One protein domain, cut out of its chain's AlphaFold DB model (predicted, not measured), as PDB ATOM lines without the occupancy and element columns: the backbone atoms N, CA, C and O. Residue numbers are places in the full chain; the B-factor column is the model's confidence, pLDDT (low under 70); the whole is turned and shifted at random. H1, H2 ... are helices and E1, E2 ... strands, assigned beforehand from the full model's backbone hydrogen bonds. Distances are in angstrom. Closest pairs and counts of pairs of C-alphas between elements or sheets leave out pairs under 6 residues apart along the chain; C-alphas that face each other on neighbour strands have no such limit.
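Overview. This is residues 3 to 108 of the 517 residues of an uncharacterized protein of Deltaproteobacteria bacterium (UniProt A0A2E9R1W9). Two helices running opposite ways, H5 and H6, make the core of a helical body; H1 and H4 pack on H5, H3 packs on H6, and H2 packs on H4. The strand hairpin E4 and E5 reaches away from this body and makes one end of its longest axis, with E1 beside the first part of E4, while the short pair E2 and E3 lies toward the other end. The printed part has 106 residues with six named helices and five named strands, in the order E1 H1 E2 H2 H3 H4 E3 H5 E4 E5 H6; the sheets E1 - E4 - E5 and E2 - E3 are both antiparallel. The class is mixed, helices and strands; the whole is compact, with a radius of gyration of the C-alphas of 13.3 A and spans of 41 by 27 by 22 A.

Arrangement. E1, residues 3 to 5, is the antiparallel neighbour of E4, residues 74 to 80; N 4 and O 75 are within hydrogen-bond range at 2.8 A. E4 is staggered, pairing with E1 over residues 74 to 76 and with E5, residues 86 to 88, over residues 78 to 80. E4 and E5 form an antiparallel hairpin, with N 79 and O 87 at 2.9 A. H1, residues 6 to 12, only grazes this sheet and touches the hub H5, residues 56 to 64, at a steep tilt of 42 degrees; their closest C-alphas, Val 10 and Ala 56, are 5.1 A apart. E2, residues 17 to 19, and E3, residues 53 to 55, are antiparallel, with N 18 and O 54 at 2.8 A. H2, residues 20 to 25, touches H4, residues 40 to 46, at a shallow tilt of 9 degrees, closest at C-alphas 24 and 40, 7.3 A. H3, residues 27 to 35, only just touches H2, with 3 pairs of C-alphas within 8 A, and only at the corner. H3 touches H6, residues 90 to 101, closest at C-alphas 33 and 97, 6.6 A. H4 touches H5, closest at C-alphas 46 and 58, 5.5 A. H5 touches H6 at a shallow tilt of 25 degrees, opposite ways, closest at C-alphas 63 and 91, 5.0 A. In the six helices every O i to N i+4 pair is within hydrogen-bond range.

Along the chain. E1 begins at C-alpha 3, (31.708, 28.905, 30.776). E4 is 17.4 A long, H3 12.5 A and H5 12.1 A. H6, 16.4 A long, ends at C-alpha 101, (40.268, 45.772, 38.377).

Size, cuts and confidence. The C-alphas farthest apart, Asp 51 and Gln 83, are 44.2 A apart. The printed part has no cut and no long link. Residues 70, 85 and 106 have pLDDT under 70.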
ATOM      1  N   LYS A   3      30.246  28.831  30.891       88.50
ATOM      2  CA  LYS A   3      31.708  28.905  30.776       88.50
ATOM      3  C   LYS A   3      32.150  30.283  30.293       88.50
ATOM      4  O   LYS A   3      31.661  30.771  29.279       88.50
ATOM      5  N   LEU A   4      33.123  30.870  30.981       85.06
ATOM      6  CA  LEU A   4      33.840  32.057  30.533       85.06
ATOM      7  C   LEU A   4      35.090  31.612  29.775       85.06
ATOM      8  O   LEU A   4      36.009  31.026  30.346       85.06
ATOM      9  N   HIS A   5      35.131  31.876  28.473       91.00
ATOM     10  CA  HIS A   5      36.270  31.499  27.643       91.00
ATOM     11  C   HIS A   5      37.413  32.503  27.774       91.00
ATOM     12  O   HIS A   5      37.214  33.707  27.606       91.00
ATOM     13  N   ARG A   6      38.636  31.991  27.946       91.94
ATOM     14  CA  ARG A   6      39.855  32.802  28.058       91.94
ATOM     15  C   ARG A   6      40.012  33.773  26.897       91.94
ATOM     16  O   ARG A   6      40.347  34.929  27.110       91.94
ATOM     17  N   ARG A   7      39.750  33.318  25.666       89.81
ATOM     18  CA  ARG A   7      39.859  34.161  24.465       89.81
ATOM     19  C   ARG A   7      38.934  35.383  24.515       89.81
ATOM     20  O   ARG A   7      39.341  36.437  24.054       89.81
ATOM     21  N   HIS A   8      37.727  35.248  25.077       82.19
ATOM     22  CA  HIS A   8      36.777  36.358  25.176       82.19
ATOM     23  C   HIS A   8      37.218  37.320  26.277       82.19
ATOM     24  O   HIS A   8      37.373  38.501  26.007       82.19
ATOM     25  N   PHE A   9      37.552  36.801  27.465       87.44
ATOM     26  CA  PHE A   9      38.065  37.628  28.561       87.44
ATOM     27  C   PHE A   9      39.316  38.423  28.155       87.44
ATOM     28  O   PHE A   9      39.392  39.626  28.375       87.44
ATOM     29  N   VAL A  10      40.287  37.762  27.516       89.75
ATOM     30  CA  VAL A  10      41.530  38.406  27.067       89.75
ATOM     31  C   VAL A  10      41.269  39.434  25.971       89.75
ATOM     32  O   VAL A  10      41.876  40.497  26.006       89.75
ATOM     33  N   ALA A  11      40.379  39.147  25.015       79.94
ATOM     34  CA  ALA A  11      40.031  40.106  23.968       79.94
ATOM     35  C   ALA A  11      39.321  41.345  24.537       79.94
ATOM     36  O   ALA A  11      39.639  42.463  24.147       79.94
ATOM     37  N   GLU A  12      38.403  41.162  25.489       71.50
ATOM     38  CA  GLU A  12      37.658  42.258  26.121       71.50
ATOM     39  C   GLU A  12      38.538  43.172  26.978       71.50
ATOM     40  O   GLU A  12      38.281  44.372  27.069       71.50
ATOM     41  N   GLN A  13      39.562  42.612  27.620       84.38
ATOM     42  CA  GLN A  13      40.494  43.365  28.459       84.38
ATOM     43  C   GLN A  13      41.839  43.607  27.751       84.38
ATOM     44  O   GLN A  13      42.846  43.881  28.403       84.38
ATOM     45  N   ALA A  14      41.883  43.486  26.421       85.19
ATOM     46  CA  ALA A  14      43.112  43.651  25.657       85.19
ATOM     47  C   ALA A  14      43.720  45.044  25.890       85.19
ATOM     48  O   ALA A  14      43.029  46.060  25.828       85.19
ATOM     49  N   GLY A  15      45.024  45.080  26.173       81.12
ATOM     50  CA  GLY A  15      45.756  46.314  26.466       81.12
ATOM     51  C   GLY A  15      45.541  46.880  27.874       81.12
ATOM     52  O   GLY A  15      46.183  47.871  28.207       81.12
ATOM     53  N   ARG A  16      44.689  46.259  28.698       87.12
ATOM     54  CA  ARG A  16      44.469  46.653  30.093       87.12
ATOM     55  C   ARG A  16      45.372  45.874  31.040       87.12
ATOM     56  O   ARG A  16      45.710  44.715  30.783       87.12
ATOM     57  N   LYS A  17      45.749  46.529  32.131       92.38
ATOM     58  CA  LYS A  17      46.797  46.101  33.056       92.38
ATOM     59  C   LYS A  17      46.405  46.391  34.502       92.38
ATOM     60  O   LYS A  17      45.748  47.386  34.760       92.38
ATOM     61  N   ILE A  18      46.769  45.538  35.449       92.69
ATOM     62  CA  ILE A  18      46.622  45.829  36.882       92.69
ATOM     63  C   ILE A  18      48.018  46.014  37.454       92.69
ATOM     64  O   ILE A  18      48.740  45.035  37.612       92.69
ATOM     65  N   ASP A  19      48.370  47.243  37.796       93.69
ATOM     66  CA  ASP A  19      49.562  47.532  38.589       93.69
ATOM     67  C   ASP A  19      49.387  46.970  40.013       93.69
ATOM     68  O   ASP A  19      48.481  47.372  40.756       93.69
ATOM     69  N   LEU A  20      50.212  45.983  40.371       93.50
ATOM     70  CA  LEU A  20      50.097  45.251  41.630       93.50
ATOM     71  C   LEU A  20      50.507  46.084  42.845       93.50
ATOM     72  O   LEU A  20      49.978  45.839  43.931       93.50
ATOM     73  N   ASP A  21      51.387  47.068  42.677       90.06
ATOM     74  CA  ASP A  21      51.828  47.939  43.767       90.06
ATOM     75  C   ASP A  21      50.760  48.995  44.064       90.06
ATOM     76  O   ASP A  21      50.383  49.200  45.224       90.06
ATOM     77  N   LYS A  22      50.165  49.588  43.018       89.75
ATOM     78  CA  LYS A  22      48.979  50.450  43.175       89.75
ATOM     79  C   LYS A  22      47.817  49.679  43.790       89.75
ATOM     80  O   LYS A  22      47.144  50.188  44.685       89.75
ATOM     81  N   LEU A  23      47.607  48.435  43.358       91.06
ATOM     82  CA  LEU A  23      46.587  47.560  43.926       91.06
ATOM     83  C   LEU A  23      46.861  47.225  45.401       91.06
ATOM     84  O   LEU A  23      45.920  47.124  46.188       91.06
ATOM     85  N   GLU A  24      48.122  47.058  45.809       91.56
ATOM     86  CA  GLU A  24      48.471  46.791  47.210       91.56
ATOM     87  C   GLU A  24      48.125  47.973  48.132       91.56
ATOM     88  O   GLU A  24      47.705  47.749  49.280       91.56
ATOM     89  N   GLY A  25      48.250  49.197  47.609       84.56
ATOM     90  CA  GLY A  25      47.842  50.446  48.258       84.56
ATOM     91  C   GLY A  25      46.336  50.746  48.202       84.56
ATOM     92  O   GLY A  25      45.855  51.579  48.969       84.56
ATOM     93  N   ASP A  26      45.572  50.059  47.351       84.81
ATOM     94  CA  ASP A  26      44.130  50.263  47.174       84.81
ATOM     95  C   ASP A  26      43.316  49.358  48.121       84.81
ATOM     96  O   ASP A  26      43.033  48.184  47.848       84.81
ATOM     97  N   ALA A  27      42.944  49.903  49.285       78.19
ATOM     98  CA  ALA A  27      42.250  49.161  50.340       78.19
ATOM     99  C   ALA A  27      40.899  48.569  49.891       78.19
ATOM    100  O   ALA A  27      40.544  47.460  50.303       78.19
ATOM    101  N   GLU A  28      40.166  49.278  49.030       70.81
ATOM    102  CA  GLU A  28      38.866  48.853  48.507       70.81
ATOM    103  C   GLU A  28      39.026  47.672  47.545       70.81
ATOM    104  O   GLU A  28      38.398  46.624  47.721       70.81
ATOM    105  N   ALA A  29      39.925  47.799  46.567       77.75
ATOM    106  CA  ALA A  29      40.216  46.727  45.623       77.75
ATOM    107  C   ALA A  29      40.698  45.459  46.352       77.75
ATOM    108  O   ALA A  29      40.309  44.336  46.014       77.75
ATOM    109  N   ARG A  30      41.470  45.618  47.434       88.88
ATOM    110  CA  ARG A  30      41.866  44.506  48.309       88.88
ATOM    111  C   ARG A  30      40.707  43.871  49.067       88.88
ATOM    112  O   ARG A  30      40.732  42.654  49.274       88.88
ATOM    113  N   ALA A  31      39.713  44.648  49.492       75.81
ATOM    114  CA  ALA A  31      38.507  44.109  50.115       75.81
ATOM    115  C   ALA A  31      37.700  43.269  49.109       75.81
ATOM    116  O   ALA A  31      37.372  42.119  49.410       75.81
ATOM    117  N   GLN A  32      37.496  43.779  47.889       78.06
ATOM    118  CA  GLN A  32      36.816  43.060  46.800       78.06
ATOM    119  C   GLN A  32      37.533  41.749  46.435       78.06
ATOM    120  O   GLN A  32      36.906  40.694  46.305       78.06
ATOM    121  N   MET A  33      38.866  41.776  46.332       90.56
ATOM    122  CA  MET A  33      39.665  40.570  46.100       90.56
ATOM    123  C   MET A  33      39.521  39.549  47.223       90.56
ATOM    124  O   MET A  33      39.358  38.358  46.953       90.56
ATOM    125  N   ARG A  34      39.546  40.000  48.482       86.19
ATOM    126  CA  ARG A  34      39.380  39.121  49.644       86.19
ATOM    127  C   ARG A  34      38.007  38.452  49.645       86.19
ATOM    128  O   ARG A  34      37.938  37.255  49.914       86.19
ATOM    129  N   GLU A  35      36.948  39.178  49.284       76.94
ATOM    130  CA  GLU A  35      35.592  38.630  49.130       76.94
ATOM    131  C   GLU A  35      35.527  37.569  48.014       76.94
ATOM    132  O   GLU A  35      34.893  36.524  48.175       76.94
ATOM    133  N   ALA A  36      36.255  37.772  46.910       80.81
ATOM    134  CA  ALA A  36      36.428  36.763  45.859       80.81
ATOM    135  C   ALA A  36      37.394  35.620  46.246       80.81
ATOM    136  O   ALA A  36      37.521  34.622  45.531       80.81
ATOM    137  N   GLY A  37      38.058  35.727  47.400       83.94
ATOM    138  CA  GLY A  37      39.019  34.756  47.909       83.94
ATOM    139  C   GLY A  37      40.376  34.791  47.202       83.94
ATOM    140  O   GLY A  37      41.063  33.768  47.205       83.94
ATOM    141  N   VAL A  38      40.740  35.922  46.596       91.44
ATOM    142  CA  VAL A  38      41.998  36.197  45.886       91.44
ATOM    143  C   VAL A  38      42.958  36.929  46.826       91.44
ATOM    144  O   VAL A  38      42.570  37.887  47.489       91.44
ATOM    145  N   SER A  39      44.215  36.488  46.900       93.88
ATOM    146  CA  SER A  39      45.261  37.145  47.699       93.88
ATOM    147  C   SER A  39      46.287  37.853  46.811       93.88
ATOM    148  O   SER A  39      46.495  37.438  45.671       93.88
ATOM    149  N   MET A  40      46.988  38.859  47.349       94.50
ATOM    150  CA  MET A  40      48.097  39.519  46.636       94.50
ATOM    151  C   MET A  40      49.180  38.522  46.217       94.50
ATOM    152  O   MET A  40      49.614  38.539  45.072       94.50
ATOM    153  N   ASP A  41      49.535  37.569  47.084       94.62
ATOM    154  CA  ASP A  41      50.502  36.512  46.747       94.62
ATOM    155  C   ASP A  41      50.075  35.682  45.538       94.62
ATOM    156  O   ASP A  41      50.903  35.172  44.787       94.62
ATOM    157  N   ARG A  42      48.766  35.492  45.356       92.94
ATOM    158  CA  ARG A  42      48.244  34.770  44.200       92.94
ATOM    159  C   ARG A  42      48.386  35.592  42.931       92.94
ATOM    160  O   ARG A  42      48.761  35.021  41.913       92.94
ATOM    161  N   LEU A  43      48.101  36.887  43.001       94.31
ATOM    162  CA  LEU A  43      48.279  37.796  41.874       94.31
ATOM    163  C   LEU A  43      49.745  37.892  41.466       94.31
ATOM    164  O   LEU A  43      50.049  37.644  40.307       94.31
ATOM    165  N   ARG A  44      50.652  38.068  42.430       94.25
ATOM    166  CA  ARG A  44      52.106  38.052  42.201       94.25
ATOM    167  C   ARG A  44      52.609  36.745  41.586       94.25
ATOM    168  O   ARG A  44      53.501  36.763  40.761       94.25
ATOM    169  N   ARG A  45      52.032  35.594  41.954       93.69
ATOM    170  CA  ARG A  45      52.349  34.306  41.301       93.69
ATOM    171  C   ARG A  45      51.739  34.146  39.906       93.69
ATOM    172  O   ARG A  45      52.118  33.218  39.197       93.69
ATOM    173  N   SER A  46      50.735  34.950  39.570       93.88
ATOM    174  CA  SER A  46      50.073  34.910  38.262       93.88
ATOM    175  C   SER A  46      50.707  35.879  37.267       93.88
ATOM    176  O   SER A  46      50.519  35.667  36.078       93.88
ATOM    177  N   ASP A  47      51.450  36.876  37.754       93.94
ATOM    178  CA  ASP A  47      52.384  37.718  37.003       93.94
ATOM    179  C   ASP A  47      53.595  36.856  36.602       93.94
ATOM    180  O   ASP A  47      54.403  36.432  37.431       93.94
ATOM    181  N   LEU A  48      53.649  36.472  35.328       90.88
ATOM    182  CA  LEU A  48      54.571  35.444  34.837       90.88
ATOM    183  C   LEU A  48      55.926  36.013  34.455       90.88
ATOM    184  O   LEU A  48      56.907  35.267  34.392       90.88
ATOM    185  N   ASN A  49      55.952  37.291  34.098       92.56
ATOM    186  CA  ASN A  49      57.152  38.025  33.724       92.56
ATOM    187  C   ASN A  49      57.733  38.811  34.909       92.56
ATOM    188  O   ASN A  49      58.841  39.328  34.771       92.56
ATOM    189  N   ALA A  50      57.051  38.811  36.061       92.75
ATOM    190  CA  ALA A  50      57.454  39.470  37.297       92.75
ATOM    191  C   ALA A  50      57.709  40.971  37.098       92.75
ATOM    192  O   ALA A  50      58.649  41.524  37.674       92.75
ATOM    193  N   ASP A  51      56.905  41.615  36.247       93.88
ATOM    194  CA  ASP A  51      57.015  43.048  35.962       93.88
ATOM    195  C   ASP A  51      56.177  43.915  36.918       93.88
ATOM    196  O   ASP A  51      56.214  45.142  36.823       93.88
ATOM    197  N   GLY A  52      55.472  43.290  37.868       93.38
ATOM    198  CA  GLY A  52      54.607  43.969  38.825       93.38
ATOM    199  C   GLY A  52      53.234  44.311  38.251       93.38
ATOM    200  O   GLY A  52      52.466  45.020  38.904       93.38
ATOM    201  N   VAL A  53      52.896  43.823  37.055       93.56
ATOM    202  CA  VAL A  53      51.682  44.192  36.340       93.56
ATOM    203  C   VAL A  53      50.968  42.957  35.803       93.56
ATOM    204  O   VAL A  53      51.503  42.193  35.018       93.56
ATOM    205  N   LEU A  54      49.693  42.781  36.155       94.50
ATOM    206  CA  LEU A  54      48.888  41.708  35.565       94.50
ATOM    207  C   LEU A  54      48.218  42.156  34.276       94.50
ATOM    208  O   LEU A  54      47.328  43.011  34.286       94.50
ATOM    209  N   GLU A  55      48.542  41.489  33.178       94.44
ATOM    210  CA  GLU A  55      47.768  41.593  31.949       94.44
ATOM    211  C   GLU A  55      46.491  40.741  32.012       94.44
ATOM    212  O   GLU A  55      46.349  39.807  32.808       94.44
ATOM    213  N   ALA A  56      45.551  40.993  31.098       91.75
ATOM    214  CA  ALA A  56      44.300  40.236  30.993       91.75
ATOM    215  C   ALA A  56      44.485  38.707  30.978       91.75
ATOM    216  O   ALA A  56      43.688  37.951  31.536       91.75
ATOM    217  N   LYS A  57      45.549  38.227  30.331       94.19
ATOM    218  CA  LYS A  57      45.867  36.797  30.259       94.19
ATOM    219  C   LYS A  57      46.241  36.220  31.625       94.19
ATOM    220  O   LYS A  57      45.837  35.100  31.930       94.19
ATOM    221  N   GLU A  58      46.998  36.966  32.409       94.25
ATOM    222  CA  GLU A  58      47.518  36.567  33.715       94.25
ATOM    223  C   GLU A  58      46.445  36.688  34.792       94.25
ATOM    224  O   GLU A  58      46.247  35.774  35.591       94.25
ATOM    225  N   ALA A  59      45.644  37.751  34.720       92.69
ATOM    226  CA  ALA A  59      44.422  37.899  35.496       92.69
ATOM    227  C   ALA A  59      43.455  36.723  35.266       92.69
ATOM    228  O   ALA A  59      42.917  36.158  36.221       92.69
ATOM    229  N   PHE A  60      43.269  36.286  34.014       92.44
ATOM    230  CA  PHE A  60      42.468  35.092  33.744       92.44
ATOM    231  C   PHE A  60      43.068  33.846  34.405       92.44
ATOM    232  O   PHE A  60      42.329  33.050  34.971       92.44
ATOM    233  N   TRP A  61      44.392  33.671  34.378       91.00
ATOM    234  CA  TRP A  61      45.052  32.530  35.027       91.00
ATOM    235  C   TRP A  61      44.920  32.545  36.551       91.00
ATOM    236  O   TRP A  61      44.710  31.490  37.154       91.00
ATOM    237  N   ALA A  62      44.944  33.724  37.173       91.75
ATOM    238  CA  ALA A  62      44.660  33.868  38.598       91.75
ATOM    239  C   ALA A  62      43.240  33.380  38.954       91.75
ATOM    240  O   ALA A  62      43.040  32.775  40.015       91.75
ATOM    241  N   ALA A  63      42.268  33.607  38.063       90.50
ATOM    242  CA  ALA A  63      40.899  33.117  38.203       90.50
ATOM    243  C   ALA A  63      40.759  31.616  37.911       90.50
ATOM    244  O   ALA A  63      40.135  30.897  38.694       90.50
ATOM    245  N   ASP A  64      41.378  31.148  36.826       89.69
ATOM    246  CA  ASP A  64      41.369  29.757  36.351       89.69
ATOM    247  C   ASP A  64      41.920  28.782  37.398       89.69
ATOM    248  O   ASP A  64      41.456  27.656  37.501       89.69
ATOM    249  N   HIS A  65      42.837  29.228  38.264       88.12
ATOM    250  CA  HIS A  65      43.326  28.419  39.386       88.12
ATOM    251  C   HIS A  65      42.200  27.905  40.304       88.12
ATOM    252  O   HIS A  65      42.347  26.875  40.961       88.12
ATOM    253  N   PHE A  66      41.091  28.640  40.417       85.25
ATOM    254  CA  PHE A  66      39.943  28.201  41.210       85.25
ATOM    255  C   PHE A  66      39.001  27.266  40.458       85.25
ATOM    256  O   PHE A  66      38.072  26.742  41.080       85.25
ATOM    257  N   ASP A  67      39.210  27.069  39.158       87.44
ATOM    258  CA  ASP A  67      38.452  26.098  38.393       87.44
ATOM    259  C   ASP A  67      39.041  24.696  38.576       87.44
ATOM    260  O   ASP A  67      40.245  24.460  38.486       87.44
ATOM    261  N   ARG A  68      38.160  23.742  38.870       77.19
ATOM    262  CA  ARG A  68      38.512  22.337  39.085       77.19
ATOM    263  C   ARG A  68      38.394  21.510  37.806       77.19
ATOM    264  O   ARG A  68      38.751  20.336  37.835       77.19
ATOM    265  N   ASP A  69      37.898  22.084  36.706       79.12
ATOM    266  CA  ASP A  69      37.682  21.351  35.451       79.12
ATOM    267  C   ASP A  69      38.980  21.074  34.653       79.12
ATOM    268  O   ASP A  69      38.978  20.254  33.729       79.12
ATOM    269  N   GLY A  70      40.093  21.719  35.035       66.25
ATOM    270  CA  GLY A  70      41.435  21.510  34.484       66.25
ATOM    271  C   GLY A  70      41.648  22.038  33.060       66.25
ATOM    272  O   GLY A  70      42.709  21.801  32.473       66.25
ATOM    273  N   ARG A  71      40.674  22.742  32.467       79.00
ATOM    274  CA  ARG A  71      40.741  23.212  31.077       79.00
ATOM    275  C   ARG A  71      41.183  24.673  30.999       79.00
ATOM    276  O   ARG A  71      40.363  25.572  30.915       79.00
ATOM    277  N   ARG A  72      42.480  24.900  30.775       82.06
ATOM    278  CA  ARG A  72      43.129  26.233  30.630       82.06
ATOM    279  C   ARG A  72      42.535  27.220  29.595       82.06
ATOM    280  O   ARG A  72      43.046  28.332  29.429       82.06
ATOM    281  N   ALA A  73      41.544  26.811  28.800       87.69
ATOM    282  CA  ALA A  73      40.911  27.624  27.758       87.69
ATOM    283  C   ALA A  73      39.580  28.265  28.197       87.69
ATOM    284  O   ALA A  73      39.058  29.134  27.491       87.69
ATOM    285  N   SER A  74      39.016  27.848  29.327       89.62
ATOM    286  CA  SER A  74      37.737  28.341  29.829       89.62
ATOM    287  C   SER A  74      37.606  28.033  31.304       89.62
ATOM    288  O   SER A  74      37.958  26.926  31.679       89.62
ATOM    289  N   LEU A  75      36.970  28.923  32.061       91.00
ATOM    290  CA  LEU A  75      36.576  28.620  33.428       91.00
ATOM    291  C   LEU A  75      35.062  28.483  33.565       91.00
ATOM    292  O   LEU A  75      34.297  29.135  32.847       91.00
ATOM    293  N   VAL A  76      34.606  27.650  34.489       88.50
ATOM    294  CA  VAL A  76      33.200  27.573  34.889       88.50
ATOM    295  C   VAL A  76      32.848  28.844  35.654       88.50
ATOM    296  O   VAL A  76      33.236  28.992  36.808       88.50
ATOM    297  N   ALA A  77      32.102  29.764  35.047       85.12
ATOM    298  CA  ALA A  77      31.726  31.030  35.674       85.12
ATOM    299  C   ALA A  77      30.538  30.870  36.632       85.12
ATOM    300  O   ALA A  77      30.554  31.409  37.739       85.12
ATOM    301  N   THR A  78      29.538  30.080  36.237       85.88
ATOM    302  CA  THR A  78      28.359  29.780  37.062       85.88
ATOM    303  C   THR A  78      28.053  28.287  37.085       85.88
ATOM    304  O   THR A  78      28.274  27.561  36.109       85.88
ATOM    305  N   THR A  79      27.512  27.832  38.210       89.81
ATOM    306  CA  THR A  79      26.932  26.498  38.383       89.81
ATOM    307  C   THR A  79      25.483  26.628  38.831       89.81
ATOM    308  O   THR A  79      25.067  27.690  39.277       89.81
ATOM    309  N   THR A  80      24.722  25.551  38.710       88.25
ATOM    310  CA  THR A  80      23.404  25.450  39.333       88.25
ATOM    311  C   THR A  80      23.584  24.941  40.766       88.25
ATOM    312  O   THR A  80      24.358  24.000  40.962       88.25
ATOM    313  N   ASP A  81      22.956  25.575  41.756       85.19
ATOM    314  CA  ASP A  81      22.923  25.075  43.136       85.19
ATOM    315  C   ASP A  81      21.841  23.994  43.338       85.19
ATOM    316  O   ASP A  81      21.200  23.546  42.385       85.19
ATOM    317  N   ALA A  82      21.669  23.524  44.578       79.69
ATOM    318  CA  ALA A  82      20.703  22.472  44.904       79.69
ATOM    319  C   ALA A  82      19.241  22.909  44.685       79.69
ATOM    320  O   ALA A  82      18.365  22.059  44.555       79.69
ATOM    321  N   GLN A  83      18.994  24.217  44.621       75.12
ATOM    322  CA  GLN A  83      17.690  24.844  44.433       75.12
ATOM    323  C   GLN A  83      17.415  25.175  42.958       75.12
ATOM    324  O   GLN A  83      16.400  25.790  42.642       75.12
ATOM    325  N   GLY A  84      18.304  24.785  42.038       82.81
ATOM    326  CA  GLY A  84      18.140  25.077  40.616       82.81
ATOM    327  C   GLY A  84      18.589  26.486  40.207       82.81
ATOM    328  O   GLY A  84      18.478  26.830  39.029       82.81
ATOM    329  N   GLN A  85      19.139  27.290  41.122       65.00
ATOM    330  CA  GLN A  85      19.533  28.675  40.853       65.00
ATOM    331  C   GLN A  85      20.951  28.757  40.279       65.00
ATOM    332  O   GLN A  85      21.857  28.022  40.679       65.00
ATOM    333  N   GLN A  86      21.177  29.670  39.325       76.06
ATOM    334  CA  GLN A  86      22.525  29.942  38.815       76.06
ATOM    335  C   GLN A  86      23.326  30.748  39.845       76.06
ATOM    336  O   GLN A  86      23.055  31.922  40.086       76.06
ATOM    337  N   VAL A  87      24.380  30.148  40.392       78.38
ATOM    338  CA  VAL A  87      25.302  30.790  41.334       78.38
ATOM    339  C   VAL A  87      26.707  30.896  40.745       78.38
ATOM    340  O   VAL A  87      27.216  29.975  40.101       78.38
ATOM    341  N   ALA A  88      27.368  32.033  40.968       83.62
ATOM    342  CA  ALA A  88      28.740  32.243  40.516       83.62
ATOM    343  C   ALA A  88      29.716  31.328  41.274       83.62
ATOM    344  O   ALA A  88      29.739  31.311  42.511       83.62
ATOM    345  N   THR A  89      30.562  30.603  40.542       88.94
ATOM    346  CA  THR A  89      31.636  29.806  41.146       88.94
ATOM    347  C   THR A  89      32.727  30.723  41.705       88.94
ATOM    348  O   THR A  89      32.776  31.922  41.418       88.94
ATOM    349  N   ARG A  90      33.668  30.169  42.476       89.19
ATOM    350  CA  ARG A  90      34.831  30.940  42.942       89.19
ATOM    351  C   ARG A  90      35.697  31.453  41.783       89.19
ATOM    352  O   ARG A  90      36.168  32.588  41.849       89.19
ATOM    353  N   ALA A  91      35.855  30.656  40.724       88.88
ATOM    354  CA  ALA A  91      36.551  31.066  39.507       88.88
ATOM    355  C   ALA A  91      35.809  32.209  38.800       88.88
ATOM    356  O   ALA A  91      36.422  33.221  38.476       88.88
ATOM    357  N   GLY A  92      34.482  32.109  38.662       86.12
ATOM    358  CA  GLY A  92      33.646  33.166  38.084       86.12
ATOM    359  C   GLY A  92      33.700  34.476  38.871       86.12
ATOM    360  O   GLY A  92      33.923  35.534  38.285       86.12
ATOM    361  N   LYS A  93      33.586  34.415  40.206       84.62
ATOM    362  CA  LYS A  93      33.724  35.591  41.086       84.62
ATOM    363  C   LYS A  93      35.100  36.244  40.953       84.62
ATOM    364  O   LYS A  93      35.186  37.458  40.823       84.62
ATOM    365  N   THR A  94      36.161  35.436  40.941       87.81
ATOM    366  CA  THR A  94      37.536  35.926  40.776       87.81
ATOM    367  C   THR A  94      37.736  36.583  39.415       87.81
ATOM    368  O   THR A  94      38.253  37.693  39.351       87.81
ATOM    369  N   ALA A  95      37.292  35.935  38.336       87.19
ATOM    370  CA  ALA A  95      37.382  36.483  36.986       87.19
ATOM    371  C   ALA A  95      36.614  37.801  36.864       87.19
ATOM    372  O   ALA A  95      37.102  38.733  36.235       87.19
ATOM    373  N   THR A  96      35.453  37.895  37.515       80.25
ATOM    374  CA  THR A  96      34.668  39.130  37.575       80.25
ATOM    375  C   THR A  96      35.468  40.230  38.258       80.25
ATOM    376  O   THR A  96      35.720  41.247  37.627       80.25
ATOM    377  N   VAL A  97      35.945  40.014  39.491       83.12
ATOM    378  CA  VAL A  97      36.718  41.027  40.233       83.12
ATOM    379  C   VAL A  97      37.978  41.440  39.475       83.12
ATOM    380  O   VAL A  97      38.229  42.628  39.328       83.12
ATOM    381  N   LEU A  98      38.748  40.501  38.924       87.81
ATOM    382  CA  LEU A  98      39.950  40.848  38.159       87.81
ATOM    383  C   LEU A  98      39.619  41.558  36.847       87.81
ATOM    384  O   LEU A  98      40.317  42.491  36.465       87.81
ATOM    385  N   GLY A  99      38.524  41.172  36.194       80.94
ATOM    386  CA  GLY A  99      37.962  41.911  35.072       80.94
ATOM    387  C   GLY A  99      37.635  43.351  35.458       80.94
ATOM    388  O   GLY A  99      38.007  44.248  34.718       80.94
ATOM    389  N   MET A 100      37.011  43.577  36.622       77.00
ATOM    390  CA  MET A 100      36.715  44.915  37.155       77.00
ATOM    391  C   MET A 100      37.991  45.717  37.428       77.00
ATOM    392  O   MET A 100      38.080  46.870  37.018       77.00
ATOM    393  N   LEU A 101      38.995  45.110  38.070       83.12
ATOM    394  CA  LEU A 101      40.268  45.772  38.377       83.12
ATOM    395  C   LEU A 101      41.046  46.148  37.112       83.12
ATOM    396  O   LEU A 101      41.611  47.236  37.053       83.12
ATOM    397  N   LEU A 102      40.990  45.318  36.064       82.69
ATOM    398  CA  LEU A 102      41.507  45.666  34.735       82.69
ATOM    399  C   LEU A 102      40.783  46.868  34.115       82.69
ATOM    400  O   LEU A 102      41.292  47.450  33.173       82.69
ATOM    401  N   GLN A 103      39.594  47.254  34.583       71.75
ATOM    402  CA  GLN A 103      38.885  48.447  34.093       71.75
ATOM    403  C   GLN A 103      39.110  49.673  34.972       71.75
ATOM    404  O   GLN A 103      38.634  50.746  34.622       71.75
ATOM    405  N   LYS A 104      39.793  49.519  36.110       73.25
ATOM    406  CA  LYS A 104      40.006  50.609  37.053       73.25
ATOM    407  C   LYS A 104      41.172  51.464  36.566       73.25
ATOM    408  O   LYS A 104      42.320  51.030  36.628       73.25
ATOM    409  N   ASP A 105      40.877  52.682  36.116       71.19
ATOM    410  CA  ASP A 105      41.880  53.609  35.568       71.19
ATOM    411  C   ASP A 105      43.013  53.914  36.553       71.19
ATOM    412  O   ASP A 105      44.163  54.044  36.149       71.19
ATOM    413  N   SER A 106      42.723  53.953  37.860       67.88
ATOM    414  CA  SER A 106      43.745  54.181  38.892       67.88
ATOM    415  C   SER A 106      44.762  53.045  39.016       67.88
ATOM    416  O   SER A 106      45.797  53.236  39.643       67.88
ATOM    417  N   LEU A 107      44.469  51.871  38.448       76.31
ATOM    418  CA  LEU A 107      45.363  50.713  38.405       76.31
ATOM    419  C   LEU A 107      46.017  50.535  37.030       76.31
ATOM    420  O   LEU A 107      46.847  49.643  36.869       76.31
ATOM    421  N   GLN A 108      45.656  51.370  36.050       77.19
ATOM    422  CA  GLN A 108      46.317  51.407  34.753       77.19
ATOM    423  C   GLN A 108      47.575  52.284  34.832       77.19
ATOM    424  O   GLN A 108      47.624  53.284  35.550       77.19
TER     425      GLN A 108